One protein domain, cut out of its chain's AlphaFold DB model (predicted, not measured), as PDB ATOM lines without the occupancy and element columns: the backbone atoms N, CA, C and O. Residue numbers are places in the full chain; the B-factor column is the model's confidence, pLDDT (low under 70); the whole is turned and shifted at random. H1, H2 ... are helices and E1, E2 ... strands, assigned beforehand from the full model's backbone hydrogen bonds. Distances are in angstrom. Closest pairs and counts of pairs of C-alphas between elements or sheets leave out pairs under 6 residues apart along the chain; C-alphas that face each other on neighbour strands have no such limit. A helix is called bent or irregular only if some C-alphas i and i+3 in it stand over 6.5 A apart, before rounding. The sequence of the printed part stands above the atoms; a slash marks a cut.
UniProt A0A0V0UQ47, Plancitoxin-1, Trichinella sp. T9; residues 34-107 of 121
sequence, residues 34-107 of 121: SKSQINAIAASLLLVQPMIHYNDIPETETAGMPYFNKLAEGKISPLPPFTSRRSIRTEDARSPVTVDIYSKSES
ATOM      1  N   SER A  34      11.484  28.621 -26.560       94.00
ATOM      2  CA  SER A  34      10.197  28.838 -27.211       94.00
ATOM      3  C   SER A  34       9.229  27.699 -26.892       94.00
ATOM      4  O   SER A  34       9.592  26.517 -26.915       94.00
ATOM      5  N   LYS A  35       7.961  28.060 -26.688       92.25
ATOM      6  CA  LYS A  35       6.847  27.140 -26.443       92.25
ATOM      7  C   LYS A  35       6.724  26.021 -27.485       92.25
ATOM      8  O   LYS A  35       6.342  24.903 -27.144       92.25
ATOM      9  N   SER A  36       7.091  26.279 -28.740       92.12
ATOM     10  CA  SER A  36       7.068  25.276 -29.818       92.12
ATOM     11  C   SER A  36       7.962  24.060 -29.539       92.12
ATOM     12  O   SER A  36       7.715  22.977 -30.066       92.12
ATOM     13  N   GLN A  37       8.967  24.203 -28.670       94.81
ATOM     14  CA  GLN A  37       9.910  23.141 -28.323       94.81
ATOM     15  C   GLN A  37       9.467  22.298 -27.119       94.81
ATOM     16  O   GLN A  37      10.067  21.254 -26.860       94.81
ATOM     17  N   ILE A  38       8.391  22.680 -26.417       93.81
ATOM     18  CA  ILE A  38       7.881  21.943 -25.245       93.81
ATOM     19  C   ILE A  38       7.555  20.494 -25.608       93.81
ATOM     20  O   ILE A  38       7.932  19.575 -24.885       93.81
ATOM     21  N   ASN A  39       6.918  20.264 -26.758       94.19
ATOM     22  CA  ASN A  39       6.561  18.916 -27.198       94.19
ATOM     23  C   ASN A  39       7.802  18.030 -27.445       94.19
ATOM     24  O   ASN A  39       7.764  16.828 -27.189       94.19
ATOM     25  N   ALA A  40       8.917  18.616 -27.898       93.44
ATOM     26  CA  ALA A  40      10.174  17.890 -28.083       93.44
ATOM     27  C   ALA A  40      10.798  17.489 -26.735       93.44
ATOM     28  O   ALA A  40      11.270  16.364 -26.586       93.44
ATOM     29  N   ILE A  41      10.733  18.377 -25.738       93.81
ATOM     30  CA  ILE A  41      11.177  18.090 -24.366       93.81
ATOM     31  C   ILE A  41      10.291  17.014 -23.732       93.81
ATOM     32  O   ILE A  41      10.800  16.064 -23.140       93.81
ATOM     33  N   ALA A  42       8.970  17.109 -23.903       92.69
ATOM     34  CA  ALA A  42       8.033  16.118 -23.389       92.69
ATOM     35  C   ALA A  42       8.314  14.712 -23.944       92.69
ATOM     36  O   ALA A  42       8.234  13.732 -23.207       92.69
ATOM     37  N   ALA A  43       8.719  14.606 -25.214       90.25
ATOM     38  CA  ALA A  43       9.110  13.333 -25.815       90.25
ATOM     39  C   ALA A  43      10.310  12.682 -25.103       90.25
ATOM     40  O   ALA A  43      10.318  11.466 -24.922       90.25
ATOM     41  N   SER A  44      11.301  13.474 -24.681       89.94
ATOM     42  CA  SER A  44      12.417  12.996 -23.853       89.94
ATOM     43  C   SER A  44      11.947  12.570 -22.460       89.94
ATOM     44  O   SER A  44      12.346  11.519 -21.959       89.94
ATOM     45  N   LEU A  45      11.062  13.362 -21.848       91.06
ATOM     46  CA  LEU A  45      10.568  13.114 -20.496       91.06
ATOM     47  C   LEU A  45       9.702  11.853 -20.387       91.06
ATOM     48  O   LEU A  45       9.806  11.140 -19.398       91.06
ATOM     49  N   LEU A  46       8.916  11.512 -21.411       88.81
ATOM     50  CA  LEU A  46       8.119  10.275 -21.434       88.81
ATOM     51  C   LEU A  46       8.943   9.015 -21.133       88.81
ATOM     52  O   LEU A  46       8.431   8.052 -20.563       88.81
ATOM     53  N   LEU A  47      10.221   9.018 -21.515       85.25
ATOM     54  CA  LEU A  47      11.100   7.871 -21.352       85.25
ATOM     55  C   LEU A  47      11.648   7.725 -19.926       85.25
ATOM     56  O   LEU A  47      11.869   6.602 -19.477       85.25
ATOM     57  N   VAL A  48      11.864   8.839 -19.220       86.88
ATOM     58  CA  VAL A  48      12.368   8.836 -17.833       86.88
ATOM     59  C   VAL A  48      11.249   8.705 -16.797       86.88
ATOM     60  O   VAL A  48      11.545   8.674 -15.610       86.88
ATOM     61  N   GLN A  49       9.989   8.623 -17.243       85.62
ATOM     62  CA  GLN A  49       8.798   8.390 -16.412       85.62
ATOM     63  C   GLN A  49       8.740   9.291 -15.160       85.62
ATOM     64  O   GLN A  49       8.702   8.796 -14.032       85.62
ATOM     65  N   PRO A  50       8.777  10.625 -15.323       88.12
ATOM     66  CA  PRO A  50       8.822  11.534 -14.192       88.12
ATOM     67  C   PRO A  50       7.477  11.573 -13.465       88.12
ATOM     68  O   PRO A  50       6.413  11.400 -14.061       88.12
ATOM     69  N   MET A  51       7.522  11.897 -12.176       87.44
ATOM     70  CA  MET A  51       6.325  12.226 -11.407       87.44
ATOM     71  C   MET A  51       5.914  13.678 -11.678       87.44
ATOM     72  O   MET A  51       6.718  14.596 -11.518       87.44
ATOM     73  N   ILE A  52       4.654  13.894 -12.066       87.88
ATOM     74  CA  ILE A  52       4.103  15.229 -12.332       87.88
ATOM     75  C   ILE A  52       3.269  15.662 -11.132       87.88
ATOM     76  O   ILE A  52       2.183  15.139 -10.897       87.88
ATOM     77  N   HIS A  53       3.774  16.625 -10.363       84.81
ATOM     78  CA  HIS A  53       3.075  17.140  -9.181       84.81
ATOM     79  C   HIS A  53       2.038  18.213  -9.516       84.81
ATOM     80  O   HIS A  53       1.007  18.321  -8.855       84.81
ATOM     81  N   TYR A  54       2.325  19.039 -10.520       86.25
ATOM     82  CA  TYR A  54       1.465  20.136 -10.936       86.25
ATOM     83  C   TYR A  54       1.776  20.518 -12.383       86.25
ATOM     84  O   TYR A  54       2.936  20.501 -12.791       86.25
ATOM     85  N   ASN A  55       0.733  20.856 -13.138       86.31
ATOM     86  CA  ASN A  55       0.814  21.374 -14.497       86.31
ATOM     87  C   ASN A  55      -0.173  22.540 -14.626       86.31
ATOM     88  O   ASN A  55      -1.358  22.373 -14.333       86.31
ATOM     89  N   ASP A  56       0.318  23.700 -15.045       87.44
ATOM     90  CA  ASP A  56      -0.428  24.950 -15.223       87.44
ATOM     91  C   ASP A  56      -0.496  25.413 -16.683       87.44
ATOM     92  O   ASP A  56      -0.987  26.507 -16.958       87.44
ATOM     93  N   ILE A  57      -0.055  24.583 -17.632       88.50
ATOM     94  CA  ILE A  57      -0.153  24.896 -19.058       88.50
ATOM     95  C   ILE A  57      -1.589  24.617 -19.538       88.50
ATOM     96  O   ILE A  57      -2.042  23.472 -19.432       88.50
ATOM     97  N   PRO A  58      -2.314  25.617 -20.079       89.81
ATOM     98  CA  PRO A  58      -3.688  25.432 -20.539       89.81
ATOM     99  C   PRO A  58      -3.795  24.415 -21.681       89.81
ATOM    100  O   PRO A  58      -2.955  24.382 -22.577       89.81
ATOM    101  N   GLU A  59      -4.880  23.642 -21.728       87.25
ATOM    102  CA  GLU A  59      -5.083  22.623 -22.771       87.25
ATOM    103  C   GLU A  59      -5.149  23.222 -24.189       87.25
ATOM    104  O   GLU A  59      -4.631  22.653 -25.151       87.25
ATOM    105  N   THR A  60      -5.699  24.432 -24.325       90.44
ATOM    106  CA  THR A  60      -5.718  25.185 -25.592       90.44
ATOM    107  C   THR A  60      -4.316  25.450 -26.134       90.44
ATOM    108  O   THR A  60      -4.122  25.597 -27.340       90.44
ATOM    109  N   GLU A  61      -3.325  25.513 -25.248       89.00
ATOM    110  CA  GLU A  61      -1.928  25.721 -25.593       89.00
ATOM    111  C   GLU A  61      -1.200  24.427 -25.966       89.00
ATOM    112  O   GLU A  61      -0.188  24.492 -26.669       89.00
ATOM    113  N   THR A  62      -1.716  23.274 -25.534       89.81
ATOM    114  CA  THR A  62      -1.100  21.949 -25.708       89.81
ATOM    115  C   THR A  62      -1.873  21.045 -26.666       89.81
ATOM    116  O   THR A  62      -1.439  19.925 -26.930       89.81
ATOM    117  N   ALA A  63      -2.969  21.521 -27.265       88.50
ATOM    118  CA  ALA A  63      -3.772  20.765 -28.229       88.50
ATOM    119  C   ALA A  63      -2.931  20.159 -29.376       88.50
ATOM    120  O   ALA A  63      -3.175  19.037 -29.810       88.50
ATOM    121  N   GLY A  64      -1.885  20.866 -29.823       90.94
ATOM    122  CA  GLY A  64      -0.938  20.401 -30.848       90.94
ATOM    123  C   GLY A  64       0.285  19.633 -30.322       90.94
ATOM    124  O   GLY A  64       1.229  19.413 -31.078       90.94
ATOM    125  N   MET A  65       0.324  19.265 -29.037       94.94
ATOM    126  CA  MET A  65       1.498  18.694 -28.364       94.94
ATOM    127  C   MET A  65       1.243  17.244 -27.902       94.94
ATOM    128  O   MET A  65       1.058  16.985 -26.712       94.94
ATOM    129  N   PRO A  66       1.253  16.254 -28.815       92.69
ATOM    130  CA  PRO A  66       0.867  14.880 -28.492       92.69
ATOM    131  C   PRO A  66       1.774  14.195 -27.460       92.69
ATOM    132  O   PRO A  66       1.300  13.346 -26.707       92.69
ATOM    133  N   TYR A  67       3.070  14.525 -27.403       92.00
ATOM    134  CA  TYR A  67       3.966  13.954 -26.393       92.00
ATOM    135  C   TYR A  67       3.739  14.588 -25.027       92.00
ATOM    136  O   TYR A  67       3.787  13.887 -24.020       92.00
ATOM    137  N   PHE A  68       3.443  15.888 -24.995       92.75
ATOM    138  CA  PHE A  68       3.062  16.569 -23.765       92.75
ATOM    139  C   PHE A  68       1.775  15.986 -23.182       92.75
ATOM    140  O   PHE A  68       1.750  15.644 -22.006       92.75
ATOM    141  N   ASN A  69       0.744  15.785 -24.004       91.31
ATOM    142  CA  ASN A  69      -0.530  15.237 -23.533       91.31
ATOM    143  C   ASN A  69      -0.350  13.817 -22.969       91.31
ATOM    144  O   ASN A  69      -0.813  13.525 -21.872       91.31
ATOM    145  N   LYS A  70       0.438  12.962 -23.640       90.31
ATOM    146  CA  LYS A  70       0.806  11.640 -23.099       90.31
ATOM    147  C   LYS A  70       1.542  11.735 -21.762       90.31
ATOM    148  O   LYS A  70       1.299  10.915 -20.882       90.31
ATOM    149  N   LEU A  71       2.448  12.703 -21.630       89.88
ATOM    150  CA  LEU A  71       3.225  12.908 -20.411       89.88
ATOM    151  C   LEU A  71       2.303  13.335 -19.266       89.88
ATOM    152  O   LEU A  71       2.336  12.716 -18.210       89.88
ATOM    153  N   ALA A  72       1.438  14.325 -19.504       89.25
ATOM    154  CA  ALA A  72       0.450  14.812 -18.544       89.25
ATOM    155  C   ALA A  72      -0.535  13.716 -18.091       89.25
ATOM    156  O   ALA A  72      -0.928  13.688 -16.929       89.25
ATOM    157  N   GLU A  73      -0.881  12.782 -18.979       87.75
ATOM    158  CA  GLU A  73      -1.709  11.605 -18.677       87.75
ATOM    159  C   GLU A  73      -0.949  10.480 -17.945       87.75
ATOM    160  O   GLU A  73      -1.537   9.444 -17.637       87.75
ATOM    161  N   GLY A  74       0.357  10.630 -17.696       83.69
ATOM    162  CA  GLY A  74       1.186   9.607 -17.051       83.69
ATOM    163  C   GLY A  74       1.418   8.362 -17.914       83.69
ATOM    164  O   GLY A  74       1.728   7.289 -17.392       83.69
ATOM    165  N   LYS A  75       1.254   8.465 -19.238       80.56
ATOM    166  CA  LYS A  75       1.456   7.334 -20.150       80.56
ATOM    167  C   LYS A  75       2.941   7.042 -20.321       80.56
ATOM    168  O   LYS A  75       3.744   7.934 -20.579       80.56
ATOM    169  N   ILE A  76       3.287   5.761 -20.271       72.88
ATOM    170  CA  ILE A  76       4.653   5.270 -20.468       72.88
ATOM    171  C   ILE A  76       4.784   4.536 -21.805       72.88
ATOM    172  O   ILE A  76       3.830   3.914 -22.274       72.88
ATOM    173  N   SER A  77       5.970   4.589 -22.417       69.62
ATOM    174  CA  SER A  77       6.321   3.721 -23.550       69.62
ATOM    175  C   SER A  77       7.146   2.535 -23.046       69.62
ATOM    176  O   SER A  77       8.334   2.710 -22.777       69.62
ATOM    177  N   PRO A  78       6.558   1.333 -22.903       70.69
ATOM    178  CA  PRO A  78       7.288   0.153 -22.439       70.69
ATOM    179  C   PRO A  78       8.109  -0.512 -23.554       70.69
ATOM    180  O   PRO A  78       8.878  -1.434 -23.289       70.69
ATOM    181  N   LEU A  79       7.929  -0.078 -24.804       71.06
ATOM    182  CA  LEU A  79       8.591  -0.652 -25.968       71.06
ATOM    183  C   LEU A  79       9.892   0.096 -26.289       71.06
ATOM    184  O   LEU A  79       9.956   1.314 -26.093       71.06
ATOM    185  N   PRO A  80      10.919  -0.610 -26.798       72.88
ATOM    186  CA  PRO A  80      12.159   0.015 -27.242       72.88
ATOM    187  C   PRO A  80      11.911   1.015 -28.388       72.88
ATOM    188  O   PRO A  80      10.953   0.850 -29.148       72.88
ATOM    189  N   PRO A  81      12.789   2.023 -28.558       80.75
ATOM    190  CA  PRO A  81      14.086   2.200 -27.891       80.75
ATOM    191  C   PRO A  81      14.004   2.718 -26.440       80.75
ATOM    192  O   PRO A  81      13.180   3.559 -26.104       80.75
ATOM    193  N   PHE A  82      14.917   2.237 -25.581       84.38
ATOM    194  CA  PHE A  82      15.013   2.609 -24.154       84.38
ATOM    195  C   PHE A  82      15.933   3.806 -23.874       84.38
ATOM    196  O   PHE A  82      16.218   4.127 -22.718       84.38
ATOM    197  N   THR A  83      16.424   4.452 -24.932       86.19
ATOM    198  CA  THR A  83      17.206   5.690 -24.874       86.19
ATOM    199  C   THR A  83      16.690   6.666 -25.926       86.19
ATOM    200  O   THR A  83      16.086   6.252 -26.917       86.19
ATOM    201  N   SER A  84      16.895   7.964 -25.714       87.00
ATOM    202  CA  SER A  84      16.611   8.978 -26.731       87.00
ATOM    203  C   SER A  84      17.569  10.159 -26.632       87.00
ATOM    204  O   SER A  84      18.095  10.456 -25.555       87.00
ATOM    205  N   ARG A  85      17.760  10.839 -27.766       90.31
ATOM    206  CA  ARG A  85      18.405  12.147 -27.872       90.31
ATOM    207  C   ARG A  85      17.431  13.111 -28.538       90.31
ATOM    208  O   ARG A  85      16.857  12.792 -29.579       90.31
ATOM    209  N   ARG A  86      17.257  14.294 -27.958       91.69
ATOM    210  CA  ARG A  86      16.517  15.405 -28.563       91.69
ATOM    211  C   ARG A  86      17.349  16.666 -28.471       91.69
ATOM    212  O   ARG A  86      17.935  16.922 -27.429       91.69
ATOM    213  N   SER A  87      17.368  17.460 -29.529       95.38
ATOM    214  CA  SER A  87      18.036  18.758 -29.519       95.38
ATOM    215  C   SER A  87      16.987  19.860 -29.484       95.38
ATOM    216  O   SER A  87      16.004  19.815 -30.223       95.38
ATOM    217  N   ILE A  88      17.208  20.848 -28.629       95.88
ATOM    218  CA  ILE A  88      16.447  22.096 -28.573       95.88
ATOM    219  C   ILE A  88      17.412  23.272 -28.734       95.88
ATOM    220  O   ILE A  88      18.633  23.106 -28.701       95.88
ATOM    221  N   ARG A  89      16.871  24.473 -28.890       96.69
ATOM    222  CA  ARG A  89      17.623  25.724 -28.880       96.69
ATOM    223  C   ARG A  89      17.070  26.668 -27.832       96.69
ATOM    224  O   ARG A  89      15.856  26.739 -27.640       96.69
ATOM    225  N   THR A  90      17.951  27.406 -27.170       96.06
ATOM    226  CA  THR A  90      17.512  28.521 -26.336       96.06
ATOM    227  C   THR A  90      16.849  29.587 -27.202       96.06
ATOM    228  O   THR A  90      17.226  29.809 -28.354       96.06
ATOM    229  N   GLU A  91      15.830  30.226 -26.650       95.62
ATOM    230  CA  GLU A  91      15.188  31.381 -27.254       95.62
ATOM    231  C   GLU A  91      16.080  32.601 -27.031       95.62
ATOM    232  O   GLU A  91      16.039  33.251 -25.991       95.62
ATOM    233  N   ASP A  92      16.936  32.857 -28.015       92.50
ATOM    234  CA  ASP A  92      17.724  34.075 -28.131       92.50
ATOM    235  C   ASP A  92      17.812  34.464 -29.611       92.50
ATOM    236  O   ASP A  92      18.103  33.632 -30.472       92.50
ATOM    237  N   ALA A  93      17.527  35.730 -29.917       83.38
ATOM    238  CA  ALA A  93      17.447  36.207 -31.296       83.38
ATOM    239  C   ALA A  93      18.820  36.361 -31.972       83.38
ATOM    240  O   ALA A  93      18.887  36.426 -33.198       83.38
ATOM    241  N   ARG A  94      19.911  36.469 -31.201       87.75
ATOM    242  CA  ARG A  94      21.251  36.790 -31.715       87.75
ATOM    243  C   ARG A  94      22.201  35.599 -31.665       87.75
ATOM    244  O   ARG A  94      23.029  35.449 -32.557       87.75
ATOM    245  N   SER A  95      22.104  34.773 -30.632       92.31
ATOM    246  CA  SER A  95      22.994  33.644 -30.385       92.31
ATOM    247  C   SER A  95      22.246  32.509 -29.671       92.31
ATOM    248  O   SER A  95      22.392  32.311 -28.464       92.31
ATOM    249  N   PRO A  96      21.419  31.744 -30.403       94.00
ATOM    250  CA  PRO A  96      20.764  30.575 -29.838       94.00
ATOM    251  C   PRO A  96      21.796  29.490 -29.503       94.00
ATOM    252  O   PRO A  96      22.635  29.125 -30.330       94.00
ATOM    253  N   VAL A  97      21.696  28.923 -28.303       96.12
ATOM    254  CA  VAL A  97      22.532  27.812 -27.839       96.12
ATOM    255  C   VAL A  97      21.786  26.503 -28.070       96.12
ATOM    256  O   VAL A  97      20.649  26.340 -27.625       96.12
ATOM    257  N   THR A  98      22.421  25.559 -28.764       96.44
ATOM    258  CA  THR A  98      21.885  24.200 -28.921       96.44
ATOM    259  C   THR A  98      22.070  23.420 -27.622       96.44
ATOM    260  O   THR A  98      23.168  23.374 -27.075       96.44
ATOM    261  N   VAL A  99      21.003  22.776 -27.156       95.56
ATOM    262  CA  VAL A  99      21.006  21.915 -25.971       95.56
ATOM    263  C   VAL A  99      20.547  20.523 -26.378       95.56
ATOM    264  O   VAL A  99      19.453  20.360 -26.918       95.56
ATOM    265  N   ASP A 100      21.372  19.519 -26.096       95.25
ATOM    266  CA  ASP A 100      21.024  18.115 -26.281       95.25
ATOM    267  C   ASP A 100      20.497  17.510 -24.979       95.25
ATOM    268  O   ASP A 100      21.143  17.555 -23.932       95.25
ATOM    269  N   ILE A 101      19.313  16.915 -25.060       94.12
ATOM    270  CA  ILE A 101      18.639  16.208 -23.981       94.12
ATOM    271  C   ILE A 101      18.781  14.717 -24.246       94.12
ATOM    272  O   ILE A 101      18.254  14.189 -25.228       94.12
ATOM    273  N   TYR A 102      19.466  14.044 -23.330       92.69
ATOM    274  CA  TYR A 102      19.638  12.601 -23.337       92.69
ATOM    275  C   TYR A 102      18.732  11.974 -22.283       92.69
ATOM    276  O   TYR A 102      18.629  12.464 -21.158       92.69
ATOM    277  N   SER A 103      18.057  10.886 -22.635       89.44
ATOM    278  CA  SER A 103      17.105  10.222 -21.742       89.44
ATOM    279  C   SER A 103      17.258   8.713 -21.815       89.44
ATOM    280  O   SER A 103      17.561   8.171 -22.878       89.44
ATOM    281  N   LYS A 104      17.032   8.033 -20.688       88.19
ATOM    282  CA  LYS A 104      17.042   6.572 -20.575       88.19
ATOM    283  C   LYS A 104      15.900   6.110 -19.673       88.19
ATOM    284  O   LYS A 104      15.612   6.789 -18.691       88.19
ATOM    285  N   SER A 105      15.291   4.972 -19.981       86.25
ATOM    286  CA  SER A 105      14.319   4.349 -19.078       86.25
ATOM    287  C   SER A 105      15.005   3.487 -18.017       86.25
ATOM    288  O   SER A 105      16.182   3.134 -18.149       86.25
ATOM    289  N   GLU A 106      14.255   3.105 -16.983       83.75
ATOM    290  CA  GLU A 106      14.691   2.140 -15.963       83.75
ATOM    291  C   GLU A 106      15.136   0.807 -16.589       83.75
ATOM    292  O   GLU A 106      16.147   0.227 -16.200       83.75
ATOM    293  N   SER A 107      14.430   0.348 -17.626       78.62
ATOM    294  CA  SER A 107      14.727  -0.907 -18.326       78.62
ATOM    295  C   SER A 107      15.954  -0.839 -19.248       78.62
ATOM    296  O   SER A 107      16.290  -1.837 -19.891       78.62
TER     297      SER A 107
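What this domain is: This is residues 34 to 107 of the 121 residues of the protein "Plancitoxin-1" of Trichinella sp. T9 (UniProt A0A0V0UQ47). A long two-stranded hairpin, E1 and E2, makes a wall; H1 lies over one face, H3 crosses H1's far side steeply, and short H2 lies beyond. The 74 printed residues hold H1, H2, H3, E1 and E2 in that order, a mixed class with an antiparallel sheet. The whole is only just compact, close to loose: radius of gyration of the C-alphas 13.2 A, spans 40 by 28 by 20 A.

How they stand to each other: E1, residues 83 to 89, and E2, residues 98 to 104, are an antiparallel hairpin at 160 degrees; N 86 and O 101 are within hydrogen-bond range at 2.9 A. The closest C-alphas of H1, residues 35 to 48, and E2 are Ser 44 and Ser 103, 5.8 A apart. H1 and H3, residues 66 to 72, touch, closest at C-alphas Ala 42 and Phe 68, 5.0 A, at a steep tilt of 60 degrees, the same way. H2, residues 59 to 62, and H1 are near each other, with 6 pairs of C-alphas within 10 A. In H3 every O i to N i+4 pair is within hydrogen-bond range, in H1 6 of 10; H2 is too short for one.

Where its parts are: E1 spans 20.4 A, E2 20.1 A, H1 21.0 A, H3 10.0 A and H2 5.0 A. H1 begins at C-alpha 35 (6.847, 27.140, -26.443), and E2 ends at C-alpha 104 (17.042, 6.572, -20.575). H1 is irregular, but only just: C-alphas 36 and 39 are 6.9 A apart.

The domain as a whole: The two C-alphas farthest apart, of Arg 94 and Ser 107, are 40.5 A apart. The printed part has no cut and no long link; residue 77 alone is under pLDDT 70.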